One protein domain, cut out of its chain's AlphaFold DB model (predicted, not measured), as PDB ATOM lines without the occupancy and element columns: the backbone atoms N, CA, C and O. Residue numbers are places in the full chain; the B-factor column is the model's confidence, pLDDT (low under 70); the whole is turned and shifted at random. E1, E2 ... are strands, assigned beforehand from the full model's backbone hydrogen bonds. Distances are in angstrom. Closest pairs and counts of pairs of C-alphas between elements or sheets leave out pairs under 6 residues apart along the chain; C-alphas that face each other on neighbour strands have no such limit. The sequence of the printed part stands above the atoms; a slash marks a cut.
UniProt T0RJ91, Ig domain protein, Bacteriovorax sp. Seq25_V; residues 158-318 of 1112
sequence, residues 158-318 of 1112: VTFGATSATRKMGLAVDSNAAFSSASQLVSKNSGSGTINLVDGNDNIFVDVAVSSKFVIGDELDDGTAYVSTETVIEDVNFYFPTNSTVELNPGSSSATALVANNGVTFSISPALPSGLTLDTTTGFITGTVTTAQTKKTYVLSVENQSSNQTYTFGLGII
ATOM      1  N   VAL A 158     196.967 316.000 289.418       94.56
ATOM      2  CA  VAL A 158     197.066 315.136 288.229       94.56
ATOM      3  C   VAL A 158     197.196 316.001 286.973       94.56
ATOM      4  O   VAL A 158     196.546 317.037 286.864       94.56
ATOM      5  N   THR A 159     198.034 315.594 286.015       92.75
ATOM      6  CA  THR A 159     198.244 316.296 284.731       92.75
ATOM      7  C   THR A 159     198.330 315.328 283.552       92.75
ATOM      8  O   THR A 159     198.462 314.121 283.736       92.75
ATOM      9  N   PHE A 160     198.289 315.848 282.321       94.69
ATOM     10  CA  PHE A 160     198.491 315.034 281.120       94.69
ATOM     11  C   PHE A 160     199.947 314.586 280.961       94.69
ATOM     12  O   PHE A 160     200.856 315.418 280.855       94.69
ATOM     13  N   GLY A 161     200.147 313.280 280.805       91.12
ATOM     14  CA  GLY A 161     201.424 312.682 280.435       91.12
ATOM     15  C   GLY A 161     201.858 313.005 279.003       91.12
ATOM     16  O   GLY A 161     201.124 313.615 278.220       91.12
ATOM     17  N   ALA A 162     203.094 312.651 278.649       87.06
ATOM     18  CA  ALA A 162     203.704 313.039 277.373       87.06
ATOM     19  C   ALA A 162     203.085 312.319 276.160       87.06
ATOM     20  O   ALA A 162     203.051 312.886 275.069       87.06
ATOM     21  N   THR A 163     202.588 311.100 276.358       87.06
ATOM     22  CA  THR A 163     202.027 310.210 275.328       87.06
ATOM     23  C   THR A 163     200.501 310.261 275.240       87.06
ATOM     24  O   THR A 163     199.910 309.565 274.414       87.06
ATOM     25  N   SER A 164     199.865 311.109 276.054       89.06
ATOM     26  CA  SER A 164     198.425 311.366 276.004       89.06
ATOM     27  C   SER A 164     197.995 311.783 274.593       89.06
ATOM     28  O   SER A 164     198.545 312.731 274.027       89.06
ATOM     29  N   ALA A 165     197.010 311.084 274.024       86.75
ATOM     30  CA  ALA A 165     196.565 311.302 272.646       86.75
ATOM     31  C   ALA A 165     195.923 312.684 272.439       86.75
ATOM     32  O   ALA A 165     196.010 313.255 271.352       86.75
ATOM     33  N   THR A 166     195.293 313.225 273.483       89.31
ATOM     34  CA  THR A 166     194.766 314.592 273.507       89.31
ATOM     35  C   THR A 166     195.162 315.289 274.810       89.31
ATOM     36  O   THR A 166     195.614 314.645 275.760       89.31
ATOM     37  N   ARG A 167     195.013 316.614 274.852       93.31
ATOM     38  CA  ARG A 167     195.216 317.442 276.051       93.31
ATOM     39  C   ARG A 167     193.987 318.316 276.303       93.31
ATOM     40  O   ARG A 167     194.095 319.524 276.482       93.31
ATOM     41  N   LYS A 168     192.812 317.690 276.226       93.94
ATOM     42  CA  LYS A 168     191.501 318.338 276.300       93.94
ATOM     43  C   LYS A 168     191.001 318.367 277.738       93.94
ATOM     44  O   LYS A 168     190.723 317.317 278.315       93.94
ATOM     45  N   MET A 169     190.909 319.558 278.321       93.81
ATOM     46  CA  MET A 169     190.543 319.760 279.722       93.81
ATOM     47  C   MET A 169     189.328 320.680 279.860       93.81
ATOM     48  O   MET A 169     189.237 321.681 279.163       93.81
ATOM     49  N   GLY A 170     188.402 320.351 280.755       94.12
ATOM     50  CA  GLY A 170     187.353 321.260 281.216       94.12
ATOM     51  C   GLY A 170     187.683 321.770 282.611       94.12
ATOM     52  O   GLY A 170     187.988 320.978 283.499       94.12
ATOM     53  N   LEU A 171     187.616 323.078 282.792       94.94
ATOM     54  CA  LEU A 171     187.889 323.781 284.035       94.94
ATOM     55  C   LEU A 171     186.564 324.333 284.546       94.94
ATOM     56  O   LEU A 171     185.966 325.152 283.852       94.94
ATOM     57  N   ALA A 172     186.101 323.880 285.709       95.06
ATOM     58  CA  ALA A 172     185.000 324.555 286.390       95.06
ATOM     59  C   ALA A 172     185.589 325.736 287.159       95.06
ATOM     60  O   ALA A 172     186.594 325.570 287.860       95.06
ATOM     61  N   VAL A 173     185.004 326.914 286.985       95.69
ATOM     62  CA  VAL A 173     185.508 328.157 287.564       95.69
ATOM     63  C   VAL A 173     184.388 328.925 288.264       95.69
ATOM     64  O   VAL A 173     183.215 328.602 288.096       95.69
ATOM     65  N   ASP A 174     184.737 329.948 289.041       92.88
ATOM     66  CA  ASP A 174     183.751 330.762 289.763       92.88
ATOM     67  C   ASP A 174     182.903 331.663 288.844       92.88
ATOM     68  O   ASP A 174     181.763 331.986 289.179       92.88
ATOM     69  N   SER A 175     183.441 332.078 287.691       94.00
ATOM     70  CA  SER A 175     182.699 332.805 286.652       94.00
ATOM     71  C   SER A 175     183.445 332.774 285.320       94.00
ATOM     72  O   SER A 175     184.533 333.337 285.198       94.00
ATOM     73  N   ASN A 176     182.826 332.244 284.262       92.88
ATOM     74  CA  ASN A 176     183.460 332.204 282.937       92.88
ATOM     75  C   ASN A 176     183.165 333.431 282.043       92.88
ATOM     76  O   ASN A 176     183.582 333.464 280.885       92.88
ATOM     77  N   ALA A 177     182.493 334.463 282.566       92.38
ATOM     78  CA  ALA A 177     181.976 335.596 281.785       92.38
ATOM     79  C   ALA A 177     183.034 336.434 281.035       92.38
ATOM     80  O   ALA A 177     182.692 337.119 280.068       92.38
ATOM     81  N   ALA A 178     184.297 336.413 281.475       90.81
ATOM     82  CA  ALA A 178     185.399 337.112 280.806       90.81
ATOM     83  C   ALA A 178     185.903 336.375 279.551       90.81
ATOM     84  O   ALA A 178     186.586 336.961 278.718       90.81
ATOM     85  N   PHE A 179     185.552 335.098 279.386       91.75
ATOM     86  CA  PHE A 179     186.160 334.220 278.396       91.75
ATOM     87  C   PHE A 179     185.264 334.011 277.174       91.75
ATOM     88  O   PHE A 179     184.038 334.067 277.225       91.75
ATOM     89  N   SER A 180     185.896 333.737 276.034       89.44
ATOM     90  CA  SER A 180     185.219 333.431 274.773       89.44
ATOM     91  C   SER A 180     185.950 332.329 274.010       89.44
ATOM     92  O   SER A 180     187.153 332.125 274.170       89.44
ATOM     93  N   SER A 181     185.219 331.597 273.169       85.50
ATOM     94  CA  SER A 181     185.790 330.545 272.320       85.50
ATOM     95  C   SER A 181     186.860 331.098 271.373       85.50
ATOM     96  O   SER A 181     186.708 332.198 270.845       85.50
ATOM     97  N   ALA A 182     187.884 330.292 271.094       83.06
ATOM     98  CA  ALA A 182     189.072 330.597 270.293       83.06
ATOM     99  C   ALA A 182     190.059 331.621 270.899       83.06
ATOM    100  O   ALA A 182     191.088 331.904 270.279       83.06
ATOM    101  N   SER A 183     189.798 332.129 272.105       88.12
ATOM    102  CA  SER A 183     190.739 332.974 272.852       88.12
ATOM    103  C   SER A 183     191.852 332.152 273.512       88.12
ATOM    104  O   SER A 183     191.768 330.924 273.630       88.12
ATOM    105  N   GLN A 184     192.938 332.820 273.904       91.44
ATOM    106  CA  GLN A 184     193.979 332.196 274.722       91.44
ATOM    107  C   GLN A 184     193.517 332.120 276.180       91.44
ATOM    108  O   GLN A 184     192.679 332.903 276.614       91.44
ATOM    109  N   LEU A 185     194.066 331.157 276.912       94.88
ATOM    110  CA  LEU A 185     193.919 331.039 278.353       94.88
ATOM    111  C   LEU A 185     195.303 330.904 278.964       94.88
ATOM    112  O   LEU A 185     196.070 330.027 278.551       94.88
ATOM    113  N   VAL A 186     195.608 331.722 279.964       95.19
ATOM    114  CA  VAL A 186     196.854 331.631 280.725       95.19
ATOM    115  C   VAL A 186     196.575 331.593 282.223       95.19
ATOM    116  O   VAL A 186     195.622 332.187 282.708       95.19
ATOM    117  N   SER A 187     197.408 330.864 282.960       94.88
ATOM    118  CA  SER A 187     197.374 330.792 284.424       94.88
ATOM    119  C   SER A 187     198.575 331.528 285.007       94.88
ATOM    120  O   SER A 187     199.676 331.493 284.442       94.88
ATOM    121  N   LYS A 188     198.400 332.126 286.189       92.50
ATOM    122  CA  LYS A 188     199.488 332.728 286.981       92.50
ATOM    123  C   LYS A 188     200.666 331.780 287.200       92.50
ATOM    124  O   LYS A 188     201.818 332.211 287.214       92.50
ATOM    125  N   ASN A 189     200.386 330.482 287.326       87.00
ATOM    126  CA  ASN A 189     201.376 329.430 287.555       87.00
ATOM    127  C   ASN A 189     201.913 328.821 286.247       87.00
ATOM    128  O   ASN A 189     202.365 327.677 286.219       87.00
ATOM    129  N   SER A 190     201.932 329.614 285.166       78.62
ATOM    130  CA  SER A 190     202.474 329.256 283.844       78.62
ATOM    131  C   SER A 190     201.696 328.166 283.090       78.62
ATOM    132  O   SER A 190     202.259 327.491 282.227       78.62
ATOM    133  N   GLY A 191     200.401 328.003 283.375       88.69
ATOM    134  CA  GLY A 191     199.493 327.260 282.499       88.69
ATOM    135  C   GLY A 191     199.192 328.053 281.227       88.69
ATOM    136  O   GLY A 191     199.104 329.279 281.265       88.69
ATOM    137  N   SER A 192     199.053 327.370 280.093       93.75
ATOM    138  CA  SER A 192     198.632 327.986 278.835       93.75
ATOM    139  C   SER A 192     197.838 327.010 277.974       93.75
ATOM    140  O   SER A 192     198.091 325.800 277.980       93.75
ATOM    141  N   GLY A 193     196.874 327.534 277.225       93.75
ATOM    142  CA  GLY A 193     196.055 326.760 276.303       93.75
ATOM    143  C   GLY A 193     195.164 327.638 275.431       93.75
ATOM    144  O   GLY A 193     195.144 328.861 275.565       93.75
ATOM    145  N   THR A 194     194.424 326.999 274.533       93.25
ATOM    146  CA  THR A 194     193.432 327.667 273.679       93.25
ATOM    147  C   THR A 194     192.036 327.242 274.103       93.25
ATOM    148  O   THR A 194     191.762 326.048 274.224       93.25
ATOM    149  N   ILE A 195     191.146 328.207 274.315       92.81
ATOM    150  CA  ILE A 195     189.761 327.954 274.704       92.81
ATOM    151  C   ILE A 195     189.001 327.430 273.487       92.81
ATOM    152  O   ILE A 195     188.864 328.121 272.480       92.81
ATOM    153  N   ASN A 196     188.480 326.212 273.574       88.81
ATOM    154  CA  ASN A 196     187.590 325.646 272.564       88.81
ATOM    155  C   ASN A 196     186.166 326.191 272.720       88.81
ATOM    156  O   ASN A 196     185.498 326.502 271.738       88.81
ATOM    157  N   LEU A 197     185.700 326.267 273.967       88.62
ATOM    158  CA  LEU A 197     184.291 326.402 274.317       88.62
ATOM    159  C   LEU A 197     184.172 326.955 275.745       88.62
ATOM    160  O   LEU A 197     184.948 326.577 276.621       88.62
ATOM    161  N   VAL A 198     183.173 327.803 275.971       89.12
ATOM    162  CA  VAL A 198     182.679 328.204 277.296       89.12
ATOM    163  C   VAL A 198     181.184 327.894 277.352       89.12
ATOM    164  O   VAL A 198     180.482 328.140 276.368       89.12
ATOM    165  N   ASP A 199     180.704 327.288 278.437       84.75
ATOM    166  CA  ASP A 199     179.294 326.902 278.580       84.75
ATOM    167  C   ASP A 199     178.512 327.841 279.517       84.75
ATOM    168  O   ASP A 199     179.049 328.811 280.044       84.75
ATOM    169  N   GLY A 200     177.215 327.584 279.704       81.81
ATOM    170  CA  GLY A 200     176.368 328.372 280.610       81.81
ATOM    171  C   GLY A 200     176.472 327.991 282.092       81.81
ATOM    172  O   GLY A 200     175.701 328.522 282.883       81.81
ATOM    173  N   ASN A 201     177.359 327.058 282.453       85.25
ATOM    174  CA  ASN A 201     177.525 326.508 283.801       85.25
ATOM    175  C   ASN A 201     178.933 326.803 284.353       85.25
ATOM    176  O   ASN A 201     179.491 325.977 285.076       85.25
ATOM    177  N   ASP A 202     179.517 327.933 283.948       91.62
ATOM    178  CA  ASP A 202     180.845 328.393 284.363       91.62
ATOM    179  C   ASP A 202     181.990 327.396 284.095       91.62
ATOM    180  O   ASP A 202     182.999 327.379 284.796       91.62
ATOM    181  N   ASN A 203     181.886 326.585 283.033       90.50
ATOM    182  CA  ASN A 203     182.995 325.744 282.577       90.50
ATOM    183  C   ASN A 203     183.744 326.381 281.400       90.50
ATOM    184  O   ASN A 203     183.144 326.958 280.485       90.50
ATOM    185  N   ILE A 204     185.067 326.211 281.394       93.50
ATOM    186  CA  ILE A 204     185.978 326.583 280.306       93.50
ATOM    187  C   ILE A 204     186.628 325.311 279.761       93.50
ATOM    188  O   ILE A 204     187.327 324.597 280.474       93.50
ATOM    189  N   PHE A 205     186.436 325.027 278.477       92.69
ATOM    190  CA  PHE A 205     186.995 323.855 277.810       92.69
ATOM    191  C   PHE A 205     188.213 324.268 276.986       92.69
ATOM    192  O   PHE A 205     188.096 325.036 276.033       92.69
ATOM    193  N   VAL A 206     189.388 323.749 277.333       94.25
ATOM    194  CA  VAL A 206     190.693 324.200 276.844       94.25
ATOM    195  C   VAL A 206     191.502 323.055 276.230       94.25
ATOM    196  O   VAL A 206     191.566 321.945 276.763       94.25
ATOM    197  N   ASP A 207     192.151 323.340 275.102       93.56
ATOM    198  CA  ASP A 207     193.258 322.539 274.583       93.56
ATOM    199  C   ASP A 207     194.543 323.007 275.274       93.56
ATOM    200  O   ASP A 207     195.070 324.084 274.982       93.56
ATOM    201  N   VAL A 208     195.029 322.213 276.228       93.88
ATOM    202  CA  VAL A 208     196.207 322.546 277.037       93.88
ATOM    203  C   VAL A 208     197.468 322.424 276.184       93.88
ATOM    204  O   VAL A 208     197.709 321.398 275.537       93.88
ATOM    205  N   ALA A 209     198.301 323.466 276.201       90.69
ATOM    206  CA  ALA A 209     199.556 323.473 275.465       90.69
ATOM    207  C   ALA A 209     200.522 322.388 275.977       90.69
ATOM    208  O   ALA A 209     200.474 321.939 277.125       90.69
ATOM    209  N   VAL A 210     201.426 321.938 275.105       85.00
ATOM    210  CA  VAL A 210     202.427 320.924 275.464       85.00
ATOM    211  C   VAL A 210     203.310 321.455 276.597       85.00
ATOM    212  O   VAL A 210     203.799 322.577 276.521       85.00
ATOM    213  N   SER A 211     203.528 320.631 277.626       81.75
ATOM    214  CA  SER A 211     204.276 320.978 278.849       81.75
ATOM    215  C   SER A 211     203.623 322.027 279.759       81.75
ATOM    216  O   SER A 211     204.220 322.378 280.776       81.75
ATOM    217  N   SER A 212     202.408 322.485 279.446       89.56
ATOM    218  CA  SER A 212     201.598 323.334 280.324       89.56
ATOM    219  C   SER A 212     200.684 322.493 281.214       89.56
ATOM    220  O   SER A 212     200.344 321.350 280.888       89.56
ATOM    221  N   LYS A 213     200.271 323.064 282.346       88.88
ATOM    222  CA  LYS A 213     199.327 322.450 283.282       88.88
ATOM    223  C   LYS A 213     198.386 323.496 283.865       88.88
ATOM    224  O   LYS A 213     198.769 324.653 283.995       88.88
ATOM    225  N   PHE A 214     197.192 323.050 284.220       93.44
ATOM    226  CA  PHE A 214     196.217 323.798 284.998       93.44
ATOM    227  C   PHE A 214     195.842 322.935 286.196       93.44
ATOM    228  O   PHE A 214     195.639 321.727 286.039       93.44
ATOM    229  N   VAL A 215     195.817 323.533 287.382       92.00
ATOM    230  CA  VAL A 215     195.500 322.843 288.639       92.00
ATOM    231  C   VAL A 215     194.439 323.610 289.416       92.00
ATOM    232  O   VAL A 215     194.259 324.808 289.213       92.00
ATOM    233  N   ILE A 216     193.729 322.919 290.305       92.75
ATOM    234  CA  ILE A 216     192.738 323.548 291.185       92.75
ATOM    235  C   ILE A 216     193.414 324.655 292.011       92.75
ATOM    236  O   ILE A 216     194.499 324.454 292.557       92.75
ATOM    237  N   GLY A 217     192.770 325.821 292.083       92.19
ATOM    238  CA  GLY A 217     193.276 327.023 292.748       92.19
ATOM    239  C   GLY A 217     194.121 327.950 291.869       92.19
ATOM    240  O   GLY A 217     194.509 329.021 292.334       92.19
ATOM    241  N   ASP A 218     194.406 327.586 290.615       94.25
ATOM    242  CA  ASP A 218     195.072 328.490 289.674       94.25
ATOM    243  C   ASP A 218     194.184 329.702 289.335       94.25
ATOM    244  O   ASP A 218     193.004 329.557 289.015       94.25
ATOM    245  N   GLU A 219     194.788 330.894 289.356       95.81
ATOM    246  CA  GLU A 219     194.202 332.155 288.878       95.81
ATOM    247  C   GLU A 219     194.381 332.257 287.354       95.81
ATOM    248  O   GLU A 219     195.506 332.113 286.854       95.81
ATOM    249  N   LEU A 220     193.291 332.502 286.623       96.12
ATOM    250  CA  LEU A 220     193.238 332.510 285.157       96.12
ATOM    251  C   LEU A 220     193.041 333.912 284.573       96.12
ATOM    252  O   LEU A 220     192.378 334.738 285.198       96.12
ATOM    253  N   ASP A 221     193.557 334.096 283.352       94.25
ATOM    254  CA  ASP A 221     193.494 335.311 282.525       94.25
ATOM    255  C   ASP A 221     193.260 334.961 281.038       94.25
ATOM    256  O   ASP A 221     193.728 333.922 280.552       94.25
ATOM    257  N   ASP A 222     192.498 335.795 280.320       91.19
ATOM    258  CA  ASP A 222     192.139 335.654 278.898       91.19
ATOM    259  C   ASP A 222     193.180 336.273 277.934       91.19
ATOM    260  O   ASP A 222     193.052 336.210 276.703       91.19
ATOM    261  N   GLY A 223     194.247 336.853 278.486       86.12
ATOM    262  CA  GLY A 223     195.374 337.416 277.761       86.12
ATOM    263  C   GLY A 223     196.365 336.393 277.188       86.12
ATOM    264  O   GLY A 223     196.344 335.190 277.435       86.12
ATOM    265  N   THR A 224     197.330 336.898 276.411       85.94
ATOM    266  CA  THR A 224     198.487 336.105 275.943       85.94
ATOM    267  C   THR A 224     199.585 335.962 277.003       85.94
ATOM    268  O   THR A 224     200.518 335.177 276.832       85.94
ATOM    269  N   ALA A 225     199.489 336.735 278.083       90.06
ATOM    270  CA  ALA A 225     200.337 336.689 279.261       90.06
ATOM    271  C   ALA A 225     199.496 337.099 280.470       90.06
ATOM    272  O   ALA A 225     198.628 337.951 280.329       90.06
ATOM    273  N   TYR A 226     199.794 336.520 281.632       92.62
ATOM    274  CA  TYR A 226     199.065 336.803 282.862       92.62
ATOM    275  C   TYR A 226     199.328 338.235 283.355       92.62
ATOM    276  O   TYR A 226     200.482 338.616 283.589       92.62
ATOM    277  N   VAL A 227     198.264 339.012 283.535       93.31
ATOM    278  CA  VAL A 227     198.256 340.402 284.002       93.31
ATOM    279  C   VAL A 227     197.415 340.539 285.269       93.31
ATOM    280  O   VAL A 227     197.896 341.116 286.252       93.31
ATOM    281  N   SER A 228     196.189 340.021 285.256       93.56
ATOM    282  CA  SER A 228     195.242 340.060 286.373       93.56
ATOM    283  C   SER A 228     194.571 338.706 286.576       93.56
ATOM    284  O   SER A 228     194.850 337.765 285.854       93.56
ATOM    285  N   THR A 229     193.791 338.586 287.650       95.56
ATOM    286  CA  THR A 229     192.922 337.430 287.870       95.56
ATOM    287  C   THR A 229     191.529 337.782 287.384       95.56
ATOM    288  O   THR A 229     190.920 338.723 287.901       95.56
ATOM    289  N   GLU A 230     191.010 336.995 286.456       94.69
ATOM    290  CA  GLU A 230     189.645 337.093 285.955       94.69
ATOM    291  C   GLU A 230     188.753 336.043 286.631       94.69
ATOM    292  O   GLU A 230     187.582 336.317 286.889       94.69
ATOM    293  N   THR A 231     189.307 334.866 286.946       95.62
ATOM    294  CA  THR A 231     188.597 333.744 287.587       95.62
ATOM    295  C   THR A 231     189.585 332.764 288.247       95.62
ATOM    296  O   THR A 231     190.798 332.861 288.025       95.62
ATOM    297  N   VAL A 232     189.093 331.816 289.052       96.12
ATOM    298  CA  VAL A 232     189.904 330.775 289.717       96.12
ATOM    299  C   VAL A 232     189.363 329.378 289.408       96.12
ATOM    300  O   VAL A 232     188.153 329.173 289.365       96.12
ATOM    301  N   ILE A 233     190.253 328.399 289.211       96.12
ATOM    302  CA  ILE A 233     189.867 326.998 288.971       96.12
ATOM    303  C   ILE A 233     189.356 326.344 290.258       96.12
ATOM    304  O   ILE A 233     190.105 326.216 291.228       96.12
ATOM    305  N   GLU A 234     188.123 325.843 290.233       95.94
ATOM    306  CA  GLU A 234     187.504 325.089 291.330       95.94
ATOM    307  C   GLU A 234     187.564 323.569 291.115       95.94
ATOM    308  O   GLU A 234     187.722 322.816 292.076       95.94
ATOM    309  N   ASP A 235     187.482 323.108 289.863       94.94
ATOM    310  CA  ASP A 235     187.556 321.685 289.507       94.94
ATOM    311  C   ASP A 235     188.201 321.482 288.126       94.94
ATOM    312  O   ASP A 235     188.094 322.330 287.236       94.94
ATOM    313  N   VAL A 236     188.852 320.331 287.930       95.19
ATOM    314  CA  VAL A 236     189.487 319.957 286.659       95.19
ATOM    315  C   VAL A 236     188.942 318.642 286.118       95.19
ATOM    316  O   VAL A 236     188.787 317.644 286.820       95.19
ATOM    317  N   ASN A 237     188.706 318.623 284.811       94.75
ATOM    318  CA  ASN A 237     188.094 317.506 284.111       94.75
ATOM    319  C   ASN A 237     188.911 317.154 282.869       94.75
ATOM    320  O   ASN A 237     189.200 318.019 282.050       94.75
ATOM    321  N   PHE A 238     189.269 315.886 282.703       95.00
ATOM    322  CA  PHE A 238     190.035 315.383 281.565       95.00
ATOM    323  C   PHE A 238     189.105 314.695 280.567       95.00
ATOM    324  O   PHE A 238     188.293 313.856 280.962       95.00
ATOM    325  N   TYR A 239     189.256 315.004 279.280       94.00
ATOM    326  CA  TYR A 239     188.414 314.457 278.219       94.00
ATOM    327  C   TYR A 239     189.223 313.717 277.162       94.00
ATOM    328  O   TYR A 239     190.256 314.193 276.692       94.00
ATOM    329  N   PHE A 240     188.713 312.556 276.761       93.56
ATOM    330  CA  PHE A 240     189.336 311.683 275.775       93.56
ATOM    331  C   PHE A 240     188.283 311.080 274.836       93.56
ATOM    332  O   PHE A 240     187.233 310.664 275.321       93.56
ATOM    333  N   PRO A 241     188.555 310.965 273.524       92.25
ATOM    334  CA  PRO A 241     187.727 310.156 272.633       92.25
ATOM    335  C   PRO A 241     187.943 308.656 272.882       92.25
ATOM    336  O   PRO A 241     188.994 308.254 273.400       92.25
ATOM    337  N   THR A 242     186.995 307.796 272.502       89.81
ATOM    338  CA  THR A 242     187.229 306.344 272.554       89.81
ATOM    339  C   THR A 242     188.357 305.933 271.610       89.81
ATOM    340  O   THR A 242     188.709 306.615 270.647       89.81
ATOM    341  N   ASN A 243     188.970 304.790 271.911       89.75
ATOM    342  CA  ASN A 243     190.141 304.237 271.232       89.75
ATOM    343  C   ASN A 243     191.378 305.152 271.264       89.75
ATOM    344  O   ASN A 243     192.306 304.959 270.478       89.75
ATOM    345  N   SER A 244     191.418 306.123 272.180       91.12
ATOM    346  CA  SER A 244     192.568 307.003 272.377       91.12
ATOM    347  C   SER A 244     193.449 306.548 273.541       91.12
ATOM    348  O   SER A 244     192.991 305.919 274.501       91.12
ATOM    349  N   THR A 245     194.745 306.839 273.430       94.12
ATOM    350  CA  THR A 245     195.716 306.589 274.498       94.12
ATOM    351  C   THR A 245     195.560 307.634 275.594       94.12
ATOM    352  O   THR A 245     195.679 308.836 275.337       94.12
ATOM    353  N   VAL A 246     195.345 307.166 276.819       95.19
ATOM    354  CA  VAL A 246     195.299 307.982 278.032       95.19
ATOM    355  C   VAL A 246     196.618 307.818 278.772       95.19
ATOM    356  O   VAL A 246     197.072 306.696 279.002       95.19
ATOM    357  N   GLU A 247     197.211 308.938 279.170       95.44
ATOM    358  CA  GLU A 247     198.300 308.978 280.142       95.44
ATOM    359  C   GLU A 247     198.053 310.179 281.059       95.44
ATOM    360  O   GLU A 247     198.130 311.327 280.615       95.44
ATOM    361  N   LEU A 248     197.731 309.914 282.323       95.88
ATOM    362  CA  LEU A 248     197.603 310.929 283.366       95.88
ATOM    363  C   LEU A 248     198.625 310.645 284.462       95.88
ATOM    364  O   LEU A 248     198.681 309.534 284.992       95.88
ATOM    365  N   ASN A 249     199.410 311.663 284.803       94.38
ATOM    366  CA  ASN A 249     200.543 311.536 285.708       94.38
ATOM    367  C   ASN A 249     200.318 312.404 286.954       94.38
ATOM    368  O   ASN A 249     199.958 313.581 286.814       94.38
ATOM    369  N   PRO A 250     200.543 311.857 288.160       94.69
ATOM    370  CA  PRO A 250     200.537 312.635 289.382       94.69
ATOM    371  C   PRO A 250     201.733 313.592 289.406       94.69
ATOM    372  O   PRO A 250     202.804 313.303 288.865       94.69
ATOM    373  N   GLY A 251     201.557 314.728 290.064       91.75
ATOM    374  CA  GLY A 251     202.576 315.750 290.238       91.75
ATOM    375  C   GLY A 251     202.403 316.498 291.554       91.75
ATOM    376  O   GLY A 251     201.355 316.454 292.187       91.75
ATOM    377  N   SER A 252     203.463 317.184 291.964       90.94
ATOM    378  CA  SER A 252     203.491 318.122 293.090       90.94
ATOM    379  C   SER A 252     204.694 319.055 292.923       90.94
ATOM    380  O   SER A 252     205.486 318.909 291.982       90.94
ATOM    381  N   SER A 253     204.865 319.996 293.843       87.56
ATOM    382  CA  SER A 253     206.056 320.842 293.967       87.56
ATOM    383  C   SER A 253     207.345 320.047 294.228       87.56
ATOM    384  O   SER A 253     208.438 320.534 293.935       87.56
ATOM    385  N   SER A 254     207.240 318.808 294.729       87.25
ATOM    386  CA  SER A 254     208.365 317.926 295.054       87.25
ATOM    387  C   SER A 254     208.240 316.581 294.340       87.25
ATOM    388  O   SER A 254     207.687 315.616 294.868       87.25
ATOM    389  N   ALA A 255     208.832 316.473 293.146       82.31
ATOM    390  CA  ALA A 255     208.852 315.218 292.386       82.31
ATOM    391  C   ALA A 255     209.483 314.054 293.178       82.31
ATOM    392  O   ALA A 255     209.088 312.904 293.017       82.31
ATOM    393  N   THR A 256     210.433 314.347 294.072       83.25
ATOM    394  CA  THR A 256     211.070 313.360 294.953       83.25
ATOM    395  C   THR A 256     210.146 312.800 296.032       83.25
ATOM    396  O   THR A 256     210.461 311.749 296.576       83.25
ATOM    397  N   ALA A 257     209.023 313.452 296.347       85.94
ATOM    398  CA  ALA A 257     208.038 312.932 297.297       85.94
ATOM    399  C   ALA A 257     207.110 311.870 296.674       85.94
ATOM    400  O   ALA A 257     206.477 311.110 297.397       85.94
ATOM    401  N   LEU A 258     207.049 311.780 295.340       88.38
ATOM    402  CA  LEU A 258     206.143 310.879 294.615       88.38
ATOM    403  C   LEU A 258     206.858 309.682 293.965       88.38
ATOM    404  O   LEU A 258     206.268 308.967 293.159       88.38
ATOM    405  N   VAL A 259     208.140 309.459 294.270       85.88
ATOM    406  CA  VAL A 259     208.897 308.327 293.715       85.88
ATOM    407  C   VAL A 259     208.694 307.060 294.540       85.88
ATOM    408  O   VAL A 259     208.594 307.120 295.762       85.88
ATOM    409  N   ALA A 260     208.780 305.899 293.887       81.75
ATOM    410  CA  ALA A 260     208.678 304.576 294.514       81.75
ATOM    411  C   ALA A 260     209.553 304.401 295.773       81.75
ATOM    412  O   ALA A 260     209.154 303.755 296.739       81.75
ATOM    413  N   ASN A 261     210.746 305.010 295.788       82.94
ATOM    414  CA  ASN A 261     211.671 304.923 296.922       82.94
ATOM    415  C   ASN A 261     211.171 305.634 298.193       82.94
ATOM    416  O   ASN A 261     211.761 305.439 299.252       82.94
ATOM    417  N   ASN A 262     210.115 306.443 298.089       86.06
ATOM    418  CA  ASN A 262     209.453 307.121 299.201       86.06
ATOM    419  C   ASN A 262     208.349 306.273 299.863       86.06
ATOM    420  O   ASN A 262     207.542 306.809 300.617       86.06
ATOM    421  N   GLY A 263     208.256 304.979 299.529       85.19
ATOM    422  CA  GLY A 263     207.248 304.079 300.100       85.19
ATOM    423  C   GLY A 263     205.809 304.413 299.695       85.19
ATOM    424  O   GLY A 263     204.874 303.896 300.301       85.19
ATOM    425  N   VAL A 264     205.624 305.273 298.689       90.69
ATOM    426  CA  VAL A 264     204.300 305.731 298.266       90.69
ATOM    427  C   VAL A 264     203.493 304.601 297.643       90.69
ATOM    428  O   VAL A 264     203.993 303.828 296.826       90.69
ATOM    429  N   THR A 265     202.220 304.544 298.010       94.12
ATOM    430  CA  THR A 265     201.221 303.678 297.395       94.12
ATOM    431  C   THR A 265     200.088 304.540 296.864       94.12
ATOM    432  O   THR A 265     199.538 305.379 297.577       94.12
ATOM    433  N   PHE A 266     199.738 304.328 295.599       96.75
ATOM    434  CA  PHE A 266     198.631 305.005 294.939       96.75
ATOM    435  C   PHE A 266     197.402 304.103 294.884       96.75
ATOM    436  O   PHE A 266     197.488 302.918 294.554       96.75
ATOM    437  N   SER A 267     196.238 304.690 295.140       97.12
ATOM    438  CA  SER A 267     194.941 304.037 294.970       97.12
ATOM    439  C   SER A 267     193.935 304.991 294.331       97.12
ATOM    440  O   SER A 267     194.057 306.209 294.441       97.12
ATOM    441  N   ILE A 268     192.936 304.449 293.633       98.00
ATOM    442  CA  ILE A 268     191.908 305.242 292.952       98.00
ATOM    443  C   ILE A 268     190.517 304.700 293.257       98.00
ATOM    444  O   ILE A 268     190.299 303.486 293.267       98.00
ATOM    445  N   SER A 269     189.573 305.608 293.499       96.31
ATOM    446  CA  SER A 269     188.168 305.275 293.719       96.31
ATOM    447  C   SER A 269     187.255 306.264 292.989       96.31
ATOM    448  O   SER A 269     187.495 307.469 293.068       96.31
ATOM    449  N   PRO A 270     186.196 305.799 292.301       96.88
ATOM    450  CA  PRO A 270     185.831 304.397 292.060       96.88
ATOM    451  C   PRO A 270     186.781 303.704 291.062       96.88
ATOM    452  O   PRO A 270     187.707 304.321 290.543       96.88
ATOM    453  N   ALA A 271     186.561 302.413 290.783       94.62
ATOM    454  CA  ALA A 271     187.375 301.676 289.813       94.62
ATOM    455  C   ALA A 271     187.369 302.352 288.427       94.62
ATOM    456  O   ALA A 271     186.315 302.792 287.951       94.62
ATOM    457  N   LEU A 272     188.554 302.414 287.809       94.31
ATOM    458  CA  LEU A 272     188.781 302.956 286.467       94.31
ATOM    459  C   LEU A 272     187.982 302.186 285.398       94.31
ATOM    460  O   LEU A 272     187.703 300.995 285.576       94.31
ATOM    461  N   PRO A 273     187.620 302.838 284.278       92.75
ATOM    462  CA  PRO A 273     186.930 302.175 283.182       92.75
ATOM    463  C   PRO A 273     187.832 301.133 282.510       92.75
ATOM    464  O   PRO A 273     189.062 301.199 282.565       92.75
ATOM    465  N   SER A 274     187.201 300.173 281.833       89.50
ATOM    466  CA  SER A 274     187.885 299.120 281.085       89.50
ATOM    467  C   SER A 274     188.932 299.694 280.126       89.50
ATOM    468  O   SER A 274     188.636 300.579 279.324       89.50
ATOM    469  N   GLY A 275     190.146 299.145 280.185       91.06
ATOM    470  CA  GLY A 275     191.263 299.567 279.338       91.06
ATOM    471  C   GLY A 275     192.192 300.602 279.972       91.06
ATOM    472  O   GLY A 275     193.259 300.838 279.411       91.06
ATOM    473  N   LEU A 276     191.846 301.152 281.144       94.56
ATOM    474  CA  LEU A 276     192.751 301.953 281.969       94.56
ATOM    475  C   LEU A 276     193.251 301.173 283.179       94.56
ATOM    476  O   LEU A 276     192.513 300.423 283.818       94.56
ATOM    477  N   THR A 277     194.513 301.399 283.517       95.69
ATOM    478  CA  THR A 277     195.171 300.811 284.679       95.69
ATOM    479  C   THR A 277     195.913 301.883 285.455       95.69
ATOM    480  O   THR A 277     196.588 302.723 284.858       95.69
ATOM    481  N   LEU A 278     195.800 301.831 286.782       97.38
ATOM    482  CA  LEU A 278     196.645 302.586 287.698       97.38
ATOM    483  C   LEU A 278     197.886 301.748 288.019       97.38
ATOM    484  O   LEU A 278     197.756 300.622 288.499       97.38
ATOM    485  N   ASP A 279     199.074 302.303 287.804       96.44
ATOM    486  CA  ASP A 279     200.287 301.794 288.438       96.44
ATOM    487  C   ASP A 279     200.315 302.281 289.892       96.44
ATOM    488  O   ASP A 279     200.465 303.471 290.164       96.44
ATOM    489  N   THR A 280     200.169 301.356 290.840       95.19
ATOM    490  CA  THR A 280     200.087 301.670 292.274       95.19
ATOM    491  C   THR A 280     201.392 302.211 292.862       95.19
ATOM    492  O   THR A 280     201.393 302.633 294.012       95.19
ATOM    493  N   THR A 281     202.496 302.191 292.110       91.44
ATOM    494  CA  THR A 281     203.824 302.630 292.567       91.44
ATOM    495  C   THR A 281     204.215 303.986 291.984       91.44
ATOM    496  O   THR A 281     204.853 304.788 292.659       91.44
ATOM    497  N   THR A 282     203.858 304.251 290.725       93.00
ATOM    498  CA  THR A 282     204.143 305.538 290.058       93.00
ATOM    499  C   THR A 282     202.948 306.491 290.069       93.00
ATOM    500  O   THR A 282     203.108 307.682 289.816       93.00
ATOM    501  N   GLY A 283     201.750 305.966 290.332       93.19
ATOM    502  CA  GLY A 283     200.480 306.681 290.271       93.19
ATOM    503  C   GLY A 283     200.018 307.000 288.850       93.19
ATOM    504  O   GLY A 283     199.011 307.686 288.680       93.19
ATOM    505  N   PHE A 284     200.730 306.514 287.827       95.56
ATOM    506  CA  PHE A 284     200.392 306.771 286.432       95.56
ATOM    507  C   PHE A 284     199.111 306.024 286.072       95.56
ATOM    508  O   PHE A 284     198.994 304.813 286.286       95.56
ATOM    509  N   ILE A 285     198.162 306.742 285.485       97.31
ATOM    510  CA  ILE A 285     196.947 306.165 284.918       97.31
ATOM    511  C   ILE A 285     197.169 306.068 283.416       97.31
ATOM    512  O   ILE A 285     197.239 307.087 282.726       97.31
ATOM    513  N   THR A 286     197.303 304.844 282.911       96.69
ATOM    514  CA  THR A 286     197.641 304.592 281.505       96.69
ATOM    515  C   THR A 286     196.730 303.558 280.867       96.69
ATOM    516  O   THR A 286     196.154 302.710 281.555       96.69
ATOM    517  N   GLY A 287     196.603 303.624 279.543       95.06
ATOM    518  CA  GLY A 287     195.948 302.595 278.744       95.06
ATOM    519  C   GLY A 287     195.182 303.150 277.548       95.06
ATOM    520  O   GLY A 287     195.394 304.286 277.124       95.06
ATOM    521  N   THR A 288     194.287 302.334 276.994       93.50
ATOM    522  CA  THR A 288     193.422 302.706 275.867       93.50
ATOM    523  C   THR A 288     191.976 302.466 276.259       93.50
ATOM    524  O   THR A 288     191.573 301.336 276.530       93.50
ATOM    525  N   VAL A 289     191.185 303.532 276.270       89.38
ATOM    526  CA  VAL A 289     189.759 303.481 276.601       89.38
ATOM    527  C   VAL A 289     188.954 302.973 275.413       89.38
ATOM    528  O   VAL A 289     189.068 303.505 274.317       89.38
ATOM    529  N   THR A 290     188.128 301.948 275.602       83.19
ATOM    530  CA  THR A 290     187.327 301.355 274.507       83.19
ATOM    531  C   THR A 290     185.827 301.568 274.665       83.19
ATOM    532  O   THR A 290     185.065 301.252 273.757       83.19
ATOM    533  N   THR A 291     185.387 302.085 275.813       83.19
ATOM    534  CA  THR A 291     183.971 302.295 276.126       83.19
ATOM    535  C   THR A 291     183.744 303.760 276.461       83.19
ATOM    536  O   THR A 291     184.437 304.299 277.325       83.19
ATOM    537  N   ALA A 292     182.788 304.386 275.773       86.38
ATOM    538  CA  ALA A 292     182.366 305.745 276.076       86.38
ATOM    539  C   ALA A 292     181.747 305.811 277.478       86.38
ATOM    540  O   ALA A 292     181.083 304.877 277.935       86.38
ATOM    541  N   GLN A 293     181.987 306.916 278.162       88.44
ATOM    542  CA  GLN A 293     181.515 307.173 279.503       88.44
ATOM    543  C   GLN A 293     181.408 308.683 279.701       88.44
ATOM    544  O   GLN A 293     182.405 309.398 279.578       88.44
ATOM    545  N   THR A 294     180.223 309.148 280.089       88.00
ATOM    546  CA  THR A 294     180.045 310.521 280.563       88.00
ATOM    547  C   THR A 294     181.010 310.824 281.710       88.00
ATOM    548  O   THR A 294     181.479 309.918 282.422       88.00
ATOM    549  N   LYS A 295     181.312 312.114 281.886       90.44
ATOM    550  CA  LYS A 295     182.188 312.611 282.948       90.44
ATOM    551  C   LYS A 295     181.862 311.948 284.289       90.44
ATOM    552  O   LYS A 295     180.748 312.061 284.800       90.44
ATOM    553  N   LYS A 296     182.861 311.300 284.886       94.12
ATOM    554  CA  LYS A 296     182.773 310.725 286.231       94.12
ATOM    555  C   LYS A 296     183.924 311.203 287.086       94.12
ATOM    556  O   LYS A 296     185.060 311.260 286.627       94.12
ATOM    557  N   THR A 297     183.609 311.513 288.332       96.75
ATOM    558  CA  THR A 297     184.576 311.978 289.321       96.75
ATOM    559  C   THR A 297     185.357 310.802 289.904       96.75
ATOM    560  O   THR A 297     184.768 309.790 290.297       96.75
ATOM    561  N   TYR A 298     186.677 310.950 289.964       97.38
ATOM    562  CA  TYR A 298     187.620 310.018 290.569       97.38
ATOM    563  C   TYR A 298     188.430 310.724 291.651       97.38
ATOM    564  O   TYR A 298     188.767 311.900 291.528       97.38
ATOM    565  N   VAL A 299     188.765 309.975 292.696       97.69
ATOM    566  CA  VAL A 299     189.660 310.402 293.768       97.69
ATOM    567  C   VAL A 299     190.916 309.545 293.687       97.69
ATOM    568  O   VAL A 299     190.859 308.335 293.919       97.69
ATOM    569  N   LEU A 300     192.040 310.165 293.335       97.69
ATOM    570  CA  LEU A 300     193.365 309.555 293.406       97.69
ATOM    571  C   LEU A 300     193.945 309.844 294.788       97.69
ATOM    572  O   LEU A 300     194.077 311.002 295.172       97.69
ATOM    573  N   SER A 301     194.282 308.795 295.527       96.56
ATOM    574  CA  SER A 301     194.907 308.891 296.845       96.56
ATOM    575  C   SER A 301     196.349 308.419 296.750       96.56
ATOM    576  O   SER A 301     196.627 307.404 296.106       96.56
ATOM    577  N   VAL A 302     197.252 309.145 297.395       95.81
ATOM    578  CA  VAL A 302     198.647 308.758 297.576       95.81
ATOM    579  C   VAL A 302     198.955 308.774 299.063       95.81
ATOM    580  O   VAL A 302     198.629 309.728 299.768       95.81
ATOM    581  N   GLU A 303     199.562 307.705 299.552       93.75
ATOM    582  CA  GLU A 303     199.951 307.597 300.952       93.75
ATOM    583  C   GLU A 303     201.331 306.970 301.084       93.75
ATOM    584  O   GLU A 303     201.714 306.092 300.311       93.75
ATOM    585  N   ASN A 304     202.070 307.431 302.082       89.88
ATOM    586  CA  ASN A 304     203.178 306.709 302.683       89.88
ATOM    587  C   ASN A 304     202.920 306.617 304.196       89.88
ATOM    588  O   ASN A 304     201.841 306.976 304.671       89.88
ATOM    589  N   GLN A 305     203.868 306.108 304.981       86.38
ATOM    590  CA  GLN A 305     203.640 305.975 306.425       86.38
ATOM    591  C   GLN A 305     203.646 307.327 307.150       86.38
ATOM    592  O   GLN A 305     203.123 307.435 308.259       86.38
ATOM    593  N   SER A 306     204.222 308.352 306.520       84.88
ATOM    594  CA  SER A 306     204.403 309.685 307.097       84.88
ATOM    595  C   SER A 306     203.267 310.662 306.773       84.88
ATOM    596  O   SER A 306     203.000 311.572 307.553       84.88
ATOM    597  N   SER A 307     202.601 310.509 305.628       90.06
ATOM    598  CA  SER A 307     201.629 311.471 305.095       90.06
ATOM    599  C   SER A 307     200.660 310.824 304.101       90.06
ATOM    600  O   SER A 307     200.971 309.808 303.479       90.06
ATOM    601  N   ASN A 308     199.490 311.435 303.916       94.00
ATOM    602  CA  ASN A 308     198.542 311.077 302.864       94.00
ATOM    603  C   ASN A 308     198.033 312.336 302.160       94.00
ATOM    604  O   ASN A 308     197.958 313.397 302.772       94.00
ATOM    605  N   GLN A 309     197.708 312.208 300.876       95.94
ATOM    606  CA  GLN A 309     197.057 313.249 300.087       95.94
ATOM    607  C   GLN A 309     196.040 312.644 299.130       95.94
ATOM    608  O   GLN A 309     196.161 311.496 298.690       95.94
ATOM    609  N   THR A 310     195.044 313.446 298.768       95.94
ATOM    610  CA  THR A 310     194.015 313.063 297.800       95.94
ATOM    611  C   THR A 310     193.815 314.157 296.770       95.94
ATOM    612  O   THR A 310     193.795 315.332 297.125       95.94
ATOM    613  N   TYR A 311     193.584 313.773 295.519       96.12
ATOM    614  CA  TYR A 311     193.216 314.685 294.444       96.12
ATOM    615  C   TYR A 311     191.940 314.209 293.757       96.12
ATOM    616  O   TYR A 311     191.838 313.045 293.359       96.12
ATOM    617  N   THR A 312     190.974 315.115 293.616       96.50
ATOM    618  CA  THR A 312     189.706 314.847 292.931       96.50
ATOM    619  C   THR A 312     189.753 315.441 291.530       96.50
ATOM    620  O   THR A 312     190.207 316.566 291.358       96.50
ATOM    621  N   PHE A 313     189.310 314.677 290.533       96.56
ATOM    622  CA  PHE A 313     189.198 315.141 289.150       96.56
ATOM    623  C   PHE A 313     188.077 314.410 288.410       96.56
ATOM    624  O   PHE A 313     187.732 313.272 288.743       96.56
ATOM    625  N   GLY A 314     187.528 315.023 287.364       95.94
ATOM    626  CA  GLY A 314     186.632 314.339 286.432       95.94
ATOM    627  C   GLY A 314     187.371 313.679 285.271       95.94
ATOM    628  O   GLY A 314     188.346 314.212 284.748       95.94
ATOM    629  N   LEU A 315     186.882 312.526 284.823       94.69
ATOM    630  CA  LEU A 315     187.322 311.858 283.599       94.69
ATOM    631  C   LEU A 315     186.103 311.552 282.723       94.69
ATOM    632  O   LEU A 315     185.212 310.808 283.143       94.69
ATOM    633  N   GLY A 316     186.074 312.128 281.522       93.50
ATOM    634  CA  GLY A 316     185.065 311.883 280.493       93.50
ATOM    635  C   GLY A 316     185.669 311.177 279.282       93.50
ATOM    636  O   GLY A 316     186.638 311.659 278.697       93.50
ATOM    637  N   ILE A 317     185.088 310.040 278.898       93.06
ATOM    638  CA  ILE A 317     185.416 309.334 277.656       93.06
ATOM    639  C   ILE A 317     184.271 309.579 276.680       93.06
ATOM    640  O   ILE A 317     183.319 308.804 276.624       93.06
ATOM    641  N   ILE A 318     184.324 310.697 275.969       91.00
ATOM    642  CA  ILE A 318     183.186 311.207 275.200       91.00
ATOM    643  C   ILE A 318     183.533 311.264 273.716       91.00
ATOM    644  O   ILE A 318     184.691 311.427 273.344       91.00
TER     645      ILE A 318
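This is residues 158 to 318 of the 1112 residues of the protein "Ig domain protein" of Bacteriovorax sp. Seq25_V (UniProt T0RJ91). Two strand-built lobes sit side by side: a small closed barrel of six strands, E2 E5 E4 E3 E6 E7, and a sandwich in which the sheet E1 E8 E11 E10 faces the strands E9, E12 and E13. The bent strand E7 bridges them, for its later part pairs with E13. The 161 printed residues hold thirteen named strands, E1 to E13 in chain order, and no named helix; the class is all strand, with 79 residues, under half, in named elements. The whole is compact, with a radius of gyration of the C-alphas of 15.8 A and spans of 43 by 35 by 24 A.

E1, residues 158 to 160, begins at C-alpha 158 (197.066, 315.136, 288.229). E2 is residues 168 to 173, E3 184 to 187, E4 192 to 198, E5 203 to 208 and E6 219 to 221. E7, residues 231 to 240, is 25.0 A long and bends by 71 degrees at residue 234. E8 is residues 245 to 251, 19.5 A long; E9 is 265 to 269, E10 276 to 278 and E11 285 to 288. E12, residues 293 to 303, is 28.3 A long and bends by 52 degrees at residue 296. E13, residues 308 to 317, is 28.5 A long and ends at C-alpha 317 (185.416, 309.334, 277.656).

The barrel's ring is antiparallel, with N to O pairs within hydrogen-bond range: N 169 and O 206 (E2, E5), 2.9 A; N 196 and O 205 (E4, E5), 2.8 A; N 185 and O 193 (E3, E4), 2.9 A; N 186 and O 221 (E3, E6), 3.0 A; N 220 and O 231 (E6, E7), 2.9 A; N 170 and O 237 (E2, E7), 2.8 A. E3 E4 E5 form a meander, each strand the antiparallel neighbour of the one before; E2 E3 E4 E5 and E3 E4 E5 E6 are Greek keys, a meander whose first or last strand also neighbours a fourth. E7 and E13 are parallel at 58 degrees, with N 238 and O 314 at 2.8 A. E12 and E13, a hairpin, are antiparallel, with N 298 and O 313 at 2.8 A; E9 lies on the other side of E12, with N 267 and O 301 at 2.9 A. In the antiparallel sheet E1 E8 E11 E10, N 159 and O 249 are 2.9 A apart, N 246 and O 287 2.9 A, and N 277 and O 286 2.9 A. The closest C-alphas of E1 and E13, Val 158 and Tyr 311, are 7.3 A apart.

The two farthest C-alphas, Ala 182 and Gln 305, are 46.1 A apart. The printed part has no cut. The link E8 to E9, residues 252 to 264, is long. Mean pLDDT of the printed part is 91.9, and no printed residue is under 70.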